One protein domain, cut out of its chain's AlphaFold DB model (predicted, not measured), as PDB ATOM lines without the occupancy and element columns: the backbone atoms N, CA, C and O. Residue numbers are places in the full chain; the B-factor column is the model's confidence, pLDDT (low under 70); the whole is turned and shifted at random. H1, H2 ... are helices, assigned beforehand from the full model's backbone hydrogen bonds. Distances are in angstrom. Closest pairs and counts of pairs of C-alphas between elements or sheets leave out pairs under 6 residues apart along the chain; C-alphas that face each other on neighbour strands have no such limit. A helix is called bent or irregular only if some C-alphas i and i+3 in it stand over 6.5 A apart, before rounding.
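AT A GLANCE: This is residues 209 to 281 of the 428 residues of an uncharacterized protein of Candidatus Hakubanella thermoalkaliphilus (UniProt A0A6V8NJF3). Three helices fold back on one another into a small, only just elongated bundle: H1 and H2 run side by side in opposite ways, and the bent H3 packs on both with its two arms. The printed part has 73 residues, with H1, H2 and H3 in chain order, no named strand, class all helix. It is compact, with a radius of gyration of the C-alphas of 12.3 A, spanning 37 by 19 by 17 A.

HOW THE PARTS SIT: H1, residues 209 to 229, and H2, residues 236 to 251, touch as a helical hairpin at a shallow tilt of 22 degrees; their closest C-alphas, of Ile 228 and Lys 236, are 6.0 A apart. H3, residues 255 to 281, is one helix by its hydrogen bonds but bent, C-alphas 264 and 267 being 6.8 A apart; its arms H3a, residues 255 to 264, and H3b, residues 267 to 281, stand at a steep tilt of 47 degrees. H1 touches H3a with residues 209 to 217 alone, the closest C-alphas being those of Leu 210 and Ile 255, 6.0 A. In H1, H2, H3a and H3b every O i to N i+4 pair is within hydrogen-bond range.

IN THESE COORDINATES: H1 begins at C-alpha 209 (16.073, 29.249, -35.965) and is 30.2 A long, H2 22.3 A, H3a 14.2 A and H3b 21.0 A, ending at C-alpha 281 (50.689, 28.314, -26.663).

THE WHOLE: The printed part has no cut and no long link; residues 234 and 253 are under 70 in pLDDT.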
ATOM      1  N   GLU A 209      15.017  30.037 -35.314       86.19
ATOM      2  CA  GLU A 209      16.073  29.249 -35.965       86.19
ATOM      3  C   GLU A 209      17.112  30.163 -36.637       86.19
ATOM      4  O   GLU A 209      18.308  29.943 -36.453       86.19
ATOM      5  N   LEU A 210      16.680  31.218 -37.337       83.94
ATOM      6  CA  LEU A 210      17.568  32.209 -37.953       83.94
ATOM      7  C   LEU A 210      18.403  32.979 -36.920       83.94
ATOM      8  O   LEU A 210      19.608  33.120 -37.125       83.94
ATOM      9  N   ASP A 211      17.809  33.415 -35.807       85.00
ATOM     10  CA  ASP A 211      18.527  34.077 -34.709       85.00
ATOM     11  C   ASP A 211      19.610  33.141 -34.147       85.00
ATOM     12  O   ASP A 211      20.788  33.490 -34.091       85.00
ATOM     13  N   THR A 212      19.240  31.888 -33.850       88.69
ATOM     14  CA  THR A 212      20.158  30.854 -33.334       88.69
ATOM     15  C   THR A 212      21.295  30.525 -34.313       88.69
ATOM     16  O   THR A 212      22.404  30.178 -33.898       88.69
ATOM     17  N   LEU A 213      21.036  30.565 -35.623       89.06
ATOM     18  CA  LEU A 213      22.057  30.350 -36.652       89.06
ATOM     19  C   LEU A 213      22.953  31.584 -36.814       89.06
ATOM     20  O   LEU A 213      24.169  31.433 -36.924       89.06
ATOM     21  N   SER A 214      22.385  32.788 -36.748       87.06
ATOM     22  CA  SER A 214      23.127  34.052 -36.802       87.06
ATOM     23  C   SER A 214      24.072  34.206 -35.610       87.06
ATOM     24  O   SER A 214      25.237  34.534 -35.813       87.06
ATOM     25  N   GLU A 215      23.634  33.873 -34.391       87.75
ATOM     26  CA  GLU A 215      24.505  33.837 -33.205       87.75
ATOM     27  C   GLU A 215      25.718  32.916 -33.419       87.75
ATOM     28  O   GLU A 215      26.858  33.324 -33.197       87.75
ATOM     29  N   LYS A 216      25.499  31.693 -33.927       91.56
ATOM     30  CA  LYS A 216      26.588  30.746 -34.233       91.56
ATOM     31  C   LYS A 216      27.520  31.259 -35.326       91.56
ATOM     32  O   LYS A 216      28.727  31.056 -35.233       91.56
ATOM     33  N   ALA A 217      26.981  31.906 -36.358       90.00
ATOM     34  CA  ALA A 217      27.785  32.495 -37.421       90.00
ATOM     35  C   ALA A 217      28.656  33.650 -36.896       90.00
ATOM     36  O   ALA A 217      29.832  33.722 -37.239       90.00
ATOM     37  N   ILE A 218      28.132  34.488 -35.996       88.75
ATOM     38  CA  ILE A 218      28.889  35.560 -35.329       88.75
ATOM     39  C   ILE A 218      29.994  34.985 -34.426       88.75
ATOM     40  O   ILE A 218      31.121  35.486 -34.448       88.75
ATOM     41  N   GLU A 219      29.723  33.916 -33.668       89.12
ATOM     42  CA  GLU A 219      30.754  33.235 -32.864       89.12
ATOM     43  C   GLU A 219      31.884  32.676 -33.749       89.12
ATOM     44  O   GLU A 219      33.060  32.916 -33.471       89.12
ATOM     45  N   LEU A 220      31.540  32.021 -34.864       91.44
ATOM     46  CA  LEU A 220      32.507  31.515 -35.844       91.44
ATOM     47  C   LEU A 220      33.300  32.638 -36.536       91.44
ATOM     48  O   LEU A 220      34.514  32.510 -36.690       91.44
ATOM     49  N   LEU A 221      32.656  33.749 -36.916       91.69
ATOM     50  CA  LEU A 221      33.346  34.930 -37.450       91.69
ATOM     51  C   LEU A 221      34.333  35.506 -36.433       91.69
ATOM     52  O   LEU A 221      35.457  35.824 -36.804       91.69
ATOM     53  N   THR A 222      33.950  35.584 -35.156       90.12
ATOM     54  CA  THR A 222      34.824  36.083 -34.081       90.12
ATOM     55  C   THR A 222      36.089  35.230 -33.956       90.12
ATOM     56  O   THR A 222      37.196  35.770 -33.902       90.12
ATOM     57  N   ASP A 223      35.946  33.901 -33.958       89.12
ATOM     58  CA  ASP A 223      37.088  32.984 -33.899       89.12
ATOM     59  C   ASP A 223      37.978  33.116 -35.164       89.12
ATOM     60  O   ASP A 223      39.206  33.169 -35.042       89.12
ATOM     61  N   ILE A 224      37.401  33.293 -36.367       91.94
ATOM     62  CA  ILE A 224      38.171  33.584 -37.597       91.94
ATOM     63  C   ILE A 224      38.870  34.956 -37.541       91.94
ATOM     64  O   ILE A 224      39.991  35.110 -38.028       91.94
ATOM     65  N   GLU A 225      38.260  35.983 -36.956       89.38
ATOM     66  CA  GLU A 225      38.881  37.306 -36.868       89.38
ATOM     67  C   GLU A 225      40.069  37.327 -35.905       89.38
ATOM     68  O   GLU A 225      41.078  37.972 -36.201       89.38
ATOM     69  N   MET A 226      40.009  36.577 -34.801       86.62
ATOM     70  CA  MET A 226      41.176  36.346 -33.938       86.62
ATOM     71  C   MET A 226      42.328  35.708 -34.735       86.62
ATOM     72  O   MET A 226      43.469  36.175 -34.676       86.62
ATOM     73  N   ILE A 227      42.010  34.708 -35.562       87.12
ATOM     74  CA  ILE A 227      42.943  34.014 -36.462       87.12
ATOM     75  C   ILE A 227      43.562  34.965 -37.506       87.12
ATOM     76  O   ILE A 227      44.785  34.994 -37.663       87.12
ATOM     77  N   ILE A 228      42.754  35.766 -38.213       87.44
ATOM     78  CA  ILE A 228      43.222  36.695 -39.261       87.44
ATOM     79  C   ILE A 228      44.125  37.781 -38.669       87.44
ATOM     80  O   ILE A 228      45.169  38.105 -39.249       87.44
ATOM     81  N   ASN A 229      43.743  38.341 -37.518       85.56
ATOM     82  CA  ASN A 229      44.490  39.408 -36.854       85.56
ATOM     83  C   ASN A 229      45.781  38.903 -36.189       85.56
ATOM     84  O   ASN A 229      46.738  39.666 -36.039       85.56
ATOM     85  N   SER A 230      45.857  37.612 -35.858       83.06
ATOM     86  CA  SER A 230      47.068  36.992 -35.325       83.06
ATOM     87  C   SER A 230      48.247  37.071 -36.305       83.06
ATOM     88  O   SER A 230      48.104  36.760 -37.490       83.06
ATOM     89  N   PRO A 231      49.464  37.416 -35.849       77.38
ATOM     90  CA  PRO A 231      50.665  37.289 -36.665       77.38
ATOM     91  C   PRO A 231      51.161  35.831 -36.762       77.38
ATOM     92  O   PRO A 231      52.059  35.557 -37.546       77.38
ATOM     93  N   LEU A 232      50.631  34.896 -35.963       74.75
ATOM     94  CA  LEU A 232      51.157  33.528 -35.829       74.75
ATOM     95  C   LEU A 232      50.627  32.523 -36.861       74.75
ATOM     96  O   LEU A 232      51.232  31.460 -37.006       74.75
ATOM     97  N   LEU A 233      49.531  32.807 -37.567       72.50
ATOM     98  CA  LEU A 233      48.952  31.848 -38.515       72.50
ATOM     99  C   LEU A 233      49.703  31.848 -39.863       72.50
ATOM    100  O   LEU A 233      49.984  32.932 -40.377       72.50
ATOM    101  N   PRO A 234      50.021  30.679 -40.464       58.75
ATOM    102  CA  PRO A 234      50.695  30.637 -41.760       58.75
ATOM    103  C   PRO A 234      49.719  30.855 -42.922       58.75
ATOM    104  O   PRO A 234      50.072  31.518 -43.892       58.75
ATOM    105  N   ASP A 235      48.496  30.326 -42.817       71.94
ATOM    106  CA  ASP A 235      47.510  30.334 -43.894       71.94
ATOM    107  C   ASP A 235      46.391  31.345 -43.627       71.94
ATOM    108  O   ASP A 235      45.253  31.025 -43.276       71.94
ATOM    109  N   LYS A 236      46.743  32.621 -43.794       81.69
ATOM    110  CA  LYS A 236      45.756  33.706 -43.787       81.69
ATOM    111  C   LYS A 236      44.816  33.647 -44.995       81.69
ATOM    112  O   LYS A 236      43.752  34.251 -44.927       81.69
ATOM    113  N   GLY A 237      45.187  32.933 -46.065       85.62
ATOM    114  CA  GLY A 237      44.342  32.717 -47.240       85.62
ATOM    115  C   GLY A 237      43.105  31.910 -46.866       85.62
ATOM    116  O   GLY A 237      42.000  32.443 -46.926       85.62
ATOM    117  N   ARG A 238      43.301  30.695 -46.338       88.44
ATOM    118  CA  ARG A 238      42.229  29.826 -45.823       88.44
ATOM    119  C   ARG A 238      41.330  30.548 -44.817       88.44
ATOM    120  O   ARG A 238      40.110  30.463 -44.913       88.44
ATOM    121  N   ALA A 239      41.907  31.313 -43.886       90.19
ATOM    122  CA  ALA A 239      41.129  32.093 -42.918       90.19
ATOM    123  C   ALA A 239      40.225  33.154 -43.586       90.19
ATOM    124  O   ALA A 239      39.052  33.280 -43.237       90.19
ATOM    125  N   LEU A 240      40.751  33.901 -44.564       91.69
ATOM    126  CA  LEU A 240      39.997  34.914 -45.311       91.69
ATOM    127  C   LEU A 240      38.923  34.291 -46.216       91.69
ATOM    128  O   LEU A 240      37.826  34.838 -46.316       91.69
ATOM    129  N   GLU A 241      39.203  33.143 -46.834       93.44
ATOM    130  CA  GLU A 241      38.242  32.391 -47.650       93.44
ATOM    131  C   GLU A 241      37.072  31.862 -46.808       93.44
ATOM    132  O   GLU A 241      35.912  32.043 -47.186       93.44
ATOM    133  N   LEU A 242      37.352  31.284 -45.632       93.19
ATOM    134  CA  LEU A 242      36.326  30.838 -44.683       93.19
ATOM    135  C   LEU A 242      35.481  32.011 -44.166       93.19
ATOM    136  O   LEU A 242      34.255  31.889 -44.101       93.19
ATOM    137  N   LYS A 243      36.108  33.160 -43.862       93.44
ATOM    138  CA  LYS A 243      35.391  34.391 -43.489       93.44
ATOM    139  C   LYS A 243      34.444  34.841 -44.604       93.44
ATOM    140  O   LYS A 243      33.248  34.970 -44.357       93.44
ATOM    141  N   ALA A 244      34.945  35.000 -45.828       92.38
ATOM    142  CA  ALA A 244      34.142  35.454 -46.963       92.38
ATOM    143  C   ALA A 244      32.991  34.485 -47.302       92.38
ATOM    144  O   ALA A 244      31.894  34.919 -47.658       92.38
ATOM    145  N   ALA A 245      33.207  33.172 -47.161       91.38
ATOM    146  CA  ALA A 245      32.164  32.167 -47.353       91.38
ATOM    147  C   ALA A 245      31.048  32.264 -46.297       91.38
ATOM    148  O   ALA A 245      29.873  32.101 -46.635       91.38
ATOM    149  N   LEU A 246      31.401  32.549 -45.039       91.06
ATOM    150  CA  LEU A 246      30.444  32.708 -43.944       91.06
ATOM    151  C   LEU A 246      29.685  34.044 -44.033       91.06
ATOM    152  O   LEU A 246      28.462  34.047 -43.924       91.06
ATOM    153  N   GLU A 247      30.374  35.152 -44.327       91.25
ATOM    154  CA  GLU A 247      29.750  36.462 -44.586       91.25
ATOM    155  C   GLU A 247      28.768  36.400 -45.769       91.25
ATOM    156  O   GLU A 247      27.646  36.899 -45.678       91.25
ATOM    157  N   SER A 248      29.146  35.718 -46.856       89.12
ATOM    158  CA  SER A 248      28.266  35.483 -48.008       89.12
ATOM    159  C   SER A 248      27.006  34.703 -47.614       89.12
ATOM    160  O   SER A 248      25.894  35.110 -47.959       89.12
ATOM    161  N   ALA A 249      27.150  33.641 -46.812       87.50
ATOM    162  CA  ALA A 249      26.019  32.862 -46.316       87.50
ATOM    163  C   ALA A 249      25.099  33.658 -45.372       87.50
ATOM    164  O   ALA A 249      23.888  33.471 -45.427       87.50
ATOM    165  N   MET A 250      25.644  34.564 -44.552       85.31
ATOM    166  CA  MET A 250      24.855  35.470 -43.704       85.31
ATOM    167  C   MET A 250      24.126  36.558 -44.508       85.31
ATOM    168  O   MET A 250      23.035  36.969 -44.124       85.31
ATOM    169  N   SER A 251      24.703  37.016 -45.624       83.69
ATOM    170  CA  SER A 251      24.059  37.991 -46.520       83.69
ATOM    171  C   SER A 251      22.900  37.397 -47.332       83.69
ATOM    172  O   SER A 251      22.006  38.116 -47.770       83.69
ATOM    173  N   GLY A 252      22.889  36.075 -47.523       73.25
ATOM    174  CA  GLY A 252      21.768  35.370 -48.126       73.25
ATOM    175  C   GLY A 252      20.632  35.193 -47.122       73.25
ATOM    176  O   GLY A 252      20.747  34.392 -46.201       73.25
ATOM    177  N   HIS A 253      19.493  35.851 -47.344       66.81
ATOM    178  CA  HIS A 253      18.281  35.727 -46.513       66.81
ATOM    179  C   HIS A 253      17.583  34.339 -46.562       66.81
ATOM    180  O   HIS A 253      16.391  34.231 -46.277       66.81
ATOM    181  N   ASP A 254      18.297  33.267 -46.926       80.62
ATOM    182  CA  ASP A 254      17.811  31.885 -46.913       80.62
ATOM    183  C   ASP A 254      18.408  31.120 -45.722       80.62
ATOM    184  O   ASP A 254      19.586  30.753 -45.698       80.62
ATOM    185  N   ILE A 255      17.542  30.827 -44.750       81.19
ATOM    186  CA  ILE A 255      17.851  30.075 -43.527       81.19
ATOM    187  C   ILE A 255      18.501  28.719 -43.851       81.19
ATOM    188  O   ILE A 255      19.403  28.284 -43.136       81.19
ATOM    189  N   ASN A 256      18.091  28.050 -44.934       84.19
ATOM    190  CA  ASN A 256      18.635  26.741 -45.307       84.19
ATOM    191  C   ASN A 256      20.075  26.862 -45.817       84.19
ATOM    192  O   ASN A 256      20.921  26.039 -45.469       84.19
ATOM    193  N   MET A 257      20.367  27.904 -46.601       85.69
ATOM    194  CA  MET A 257      21.720  28.182 -47.088       85.69
ATOM    195  C   MET A 257      22.657  28.543 -45.934       85.69
ATOM    196  O   MET A 257      23.753  27.987 -45.854       85.69
ATOM    197  N   LEU A 258      22.208  29.389 -44.998       88.38
ATOM    198  CA  LEU A 258      22.967  29.708 -43.786       88.38
ATOM    199  C   LEU A 258      23.226  28.454 -42.935       88.38
ATOM    200  O   LEU A 258      24.347  28.235 -42.481       88.38
ATOM    201  N   LYS A 259      22.219  27.590 -42.766       91.44
ATOM    202  CA  LYS A 259      22.336  26.326 -42.026       91.44
ATOM    203  C   LYS A 259      23.363  25.376 -42.642       91.44
ATOM    204  O   LYS A 259      24.272  24.938 -41.941       91.44
ATOM    205  N   ILE A 260      23.273  25.124 -43.950       91.81
ATOM    206  CA  ILE A 260      24.226  24.282 -44.695       91.81
ATOM    207  C   ILE A 260      25.641  24.875 -44.626       91.81
ATOM    208  O   ILE A 260      26.615  24.142 -44.441       91.81
ATOM    209  N   ALA A 261      25.773  26.200 -44.744       90.50
ATOM    210  CA  ALA A 261      27.057  26.878 -44.628       90.50
ATOM    211  C   ALA A 261      27.665  26.721 -43.228       90.50
ATOM    212  O   ALA A 261      28.829  26.349 -43.127       90.50
ATOM    213  N   ILE A 262      26.889  26.927 -42.158       92.56
ATOM    214  CA  ILE A 262      27.352  26.732 -40.776       92.56
ATOM    215  C   ILE A 262      27.753  25.274 -40.544       92.56
ATOM    216  O   ILE A 262      28.845  25.029 -40.033       92.56
ATOM    217  N   GLU A 263      26.925  24.303 -40.935       93.19
ATOM    218  CA  GLU A 263      27.216  22.872 -40.764       93.19
ATOM    219  C   GLU A 263      28.510  22.455 -41.484       93.19
ATOM    220  O   GLU A 263      29.310  21.710 -40.915       93.19
ATOM    221  N   ARG A 264      28.765  22.991 -42.687       94.38
ATOM    222  CA  ARG A 264      29.992  22.734 -43.456       94.38
ATOM    223  C   ARG A 264      31.222  23.460 -42.903       94.38
ATOM    224  O   ARG A 264      32.272  22.843 -42.778       94.38
ATOM    225  N   LEU A 265      31.112  24.754 -42.598       94.00
ATOM    226  CA  LEU A 265      32.258  25.607 -42.249       94.00
ATOM    227  C   LEU A 265      32.689  25.456 -40.780       94.00
ATOM    228  O   LEU A 265      33.867  25.621 -40.472       94.00
ATOM    229  N   THR A 266      31.772  25.102 -39.867       94.69
ATOM    230  CA  THR A 266      32.075  24.889 -38.435       94.69
ATOM    231  C   THR A 266      33.295  23.988 -38.176       94.69
ATOM    232  O   THR A 266      34.142  24.401 -37.382       94.69
ATOM    233  N   PRO A 267      33.417  22.772 -38.756       94.50
ATOM    234  CA  PRO A 267      34.580  21.916 -38.513       94.50
ATOM    235  C   PRO A 267      35.890  22.544 -39.006       94.50
ATOM    236  O   PRO A 267      36.866  22.527 -38.263       94.50
ATOM    237  N   GLU A 268      35.902  23.152 -40.195       93.06
ATOM    238  CA  GLU A 268      37.099  23.780 -40.777       93.06
ATOM    239  C   GLU A 268      37.580  24.980 -39.947       93.06
ATOM    240  O   GLU A 268      38.772  25.136 -39.689       93.06
ATOM    241  N   ILE A 269      36.644  25.805 -39.471       92.75
ATOM    242  CA  ILE A 269      36.938  26.960 -38.613       92.75
ATOM    243  C   ILE A 269      37.467  26.502 -37.249       92.75
ATOM    244  O   ILE A 269      38.425  27.078 -36.735       92.75
ATOM    245  N   LYS A 270      36.881  25.449 -36.665       91.94
ATOM    246  CA  LYS A 270      37.328  24.899 -35.374       91.94
ATOM    247  C   LYS A 270      38.696  24.234 -35.453       91.94
ATOM    248  O   LYS A 270      39.469  24.376 -34.511       91.94
ATOM    249  N   GLU A 271      39.001  23.545 -36.549       91.38
ATOM    250  CA  GLU A 271      40.340  23.019 -36.826       91.38
ATOM    251  C   GLU A 271      41.361  24.166 -36.876       91.38
ATOM    252  O   GLU A 271      42.323  24.170 -36.110       91.38
ATOM    253  N   LEU A 272      41.090  25.204 -37.674       90.44
ATOM    254  CA  LEU A 272      41.981  26.357 -37.818       90.44
ATOM    255  C   LEU A 272      42.153  27.154 -36.508       90.44
ATOM    256  O   LEU A 272      43.232  27.675 -36.223       90.44
ATOM    257  N   TYR A 273      41.104  27.233 -35.683       89.88
ATOM    258  CA  TYR A 273      41.161  27.844 -34.353       89.88
ATOM    259  C   TYR A 273      41.961  26.996 -33.356       89.88
ATOM    260  O   TYR A 273      42.696  27.541 -32.532       89.88
ATOM    261  N   GLN A 274      41.891  25.668 -33.452       90.06
ATOM    262  CA  GLN A 274      42.717  24.770 -32.648       90.06
ATOM    263  C   GLN A 274      44.204  24.882 -33.036       90.06
ATOM    264  O   GLN A 274      45.046  25.042 -32.152       90.06
ATOM    265  N   GLU A 275      44.525  24.921 -34.337       87.31
ATOM    266  CA  GLU A 275      45.881  25.217 -34.833       87.31
ATOM    267  C   GLU A 275      46.395  26.576 -34.319       87.31
ATOM    268  O   GLU A 275      47.555  26.701 -33.914       87.31
ATOM    269  N   TYR A 276      45.533  27.602 -34.306       88.25
ATOM    270  CA  TYR A 276      45.852  28.917 -33.747       88.25
ATOM    271  C   TYR A 276      46.215  28.839 -32.258       88.25
ATOM    272  O   TYR A 276      47.266  29.355 -31.875       88.25
ATOM    273  N   LEU A 277      45.394  28.180 -31.435       88.69
ATOM    274  CA  LEU A 277      45.625  28.054 -29.992       88.69
ATOM    275  C   LEU A 277      46.912  27.279 -29.672       88.69
ATOM    276  O   LEU A 277      47.635  27.631 -28.740       88.69
ATOM    277  N   GLU A 278      47.232  26.245 -30.449       87.75
ATOM    278  CA  GLU A 278      48.481  25.491 -30.298       87.75
ATOM    279  C   GLU A 278      49.703  26.347 -30.660       87.75
ATOM    280  O   GLU A 278      50.689  26.379 -29.921       87.75
ATOM    281  N   MET A 279      49.616  27.123 -31.744       86.44
ATOM    282  CA  MET A 279      50.648  28.082 -32.146       86.44
ATOM    283  C   MET A 279      50.808  29.250 -31.157       86.44
ATOM    284  O   MET A 279      51.931  29.709 -30.937       86.44
ATOM    285  N   GLU A 280      49.720  29.733 -30.554       87.62
ATOM    286  CA  GLU A 280      49.731  30.748 -29.491       87.62
ATOM    287  C   GLU A 280      50.419  30.202 -28.234       87.62
ATOM    288  O   GLU A 280      51.363  30.815 -27.733       87.62
ATOM    289  N   LYS A 281      50.051  28.991 -27.798       87.25
ATOM    290  CA  LYS A 281      50.689  28.314 -26.663       87.25
ATOM    291  C   LYS A 281      52.192  28.113 -26.872       87.25
ATOM    292  O   LYS A 281      52.976  28.452 -25.988       87.25
TER     293      LYS A 281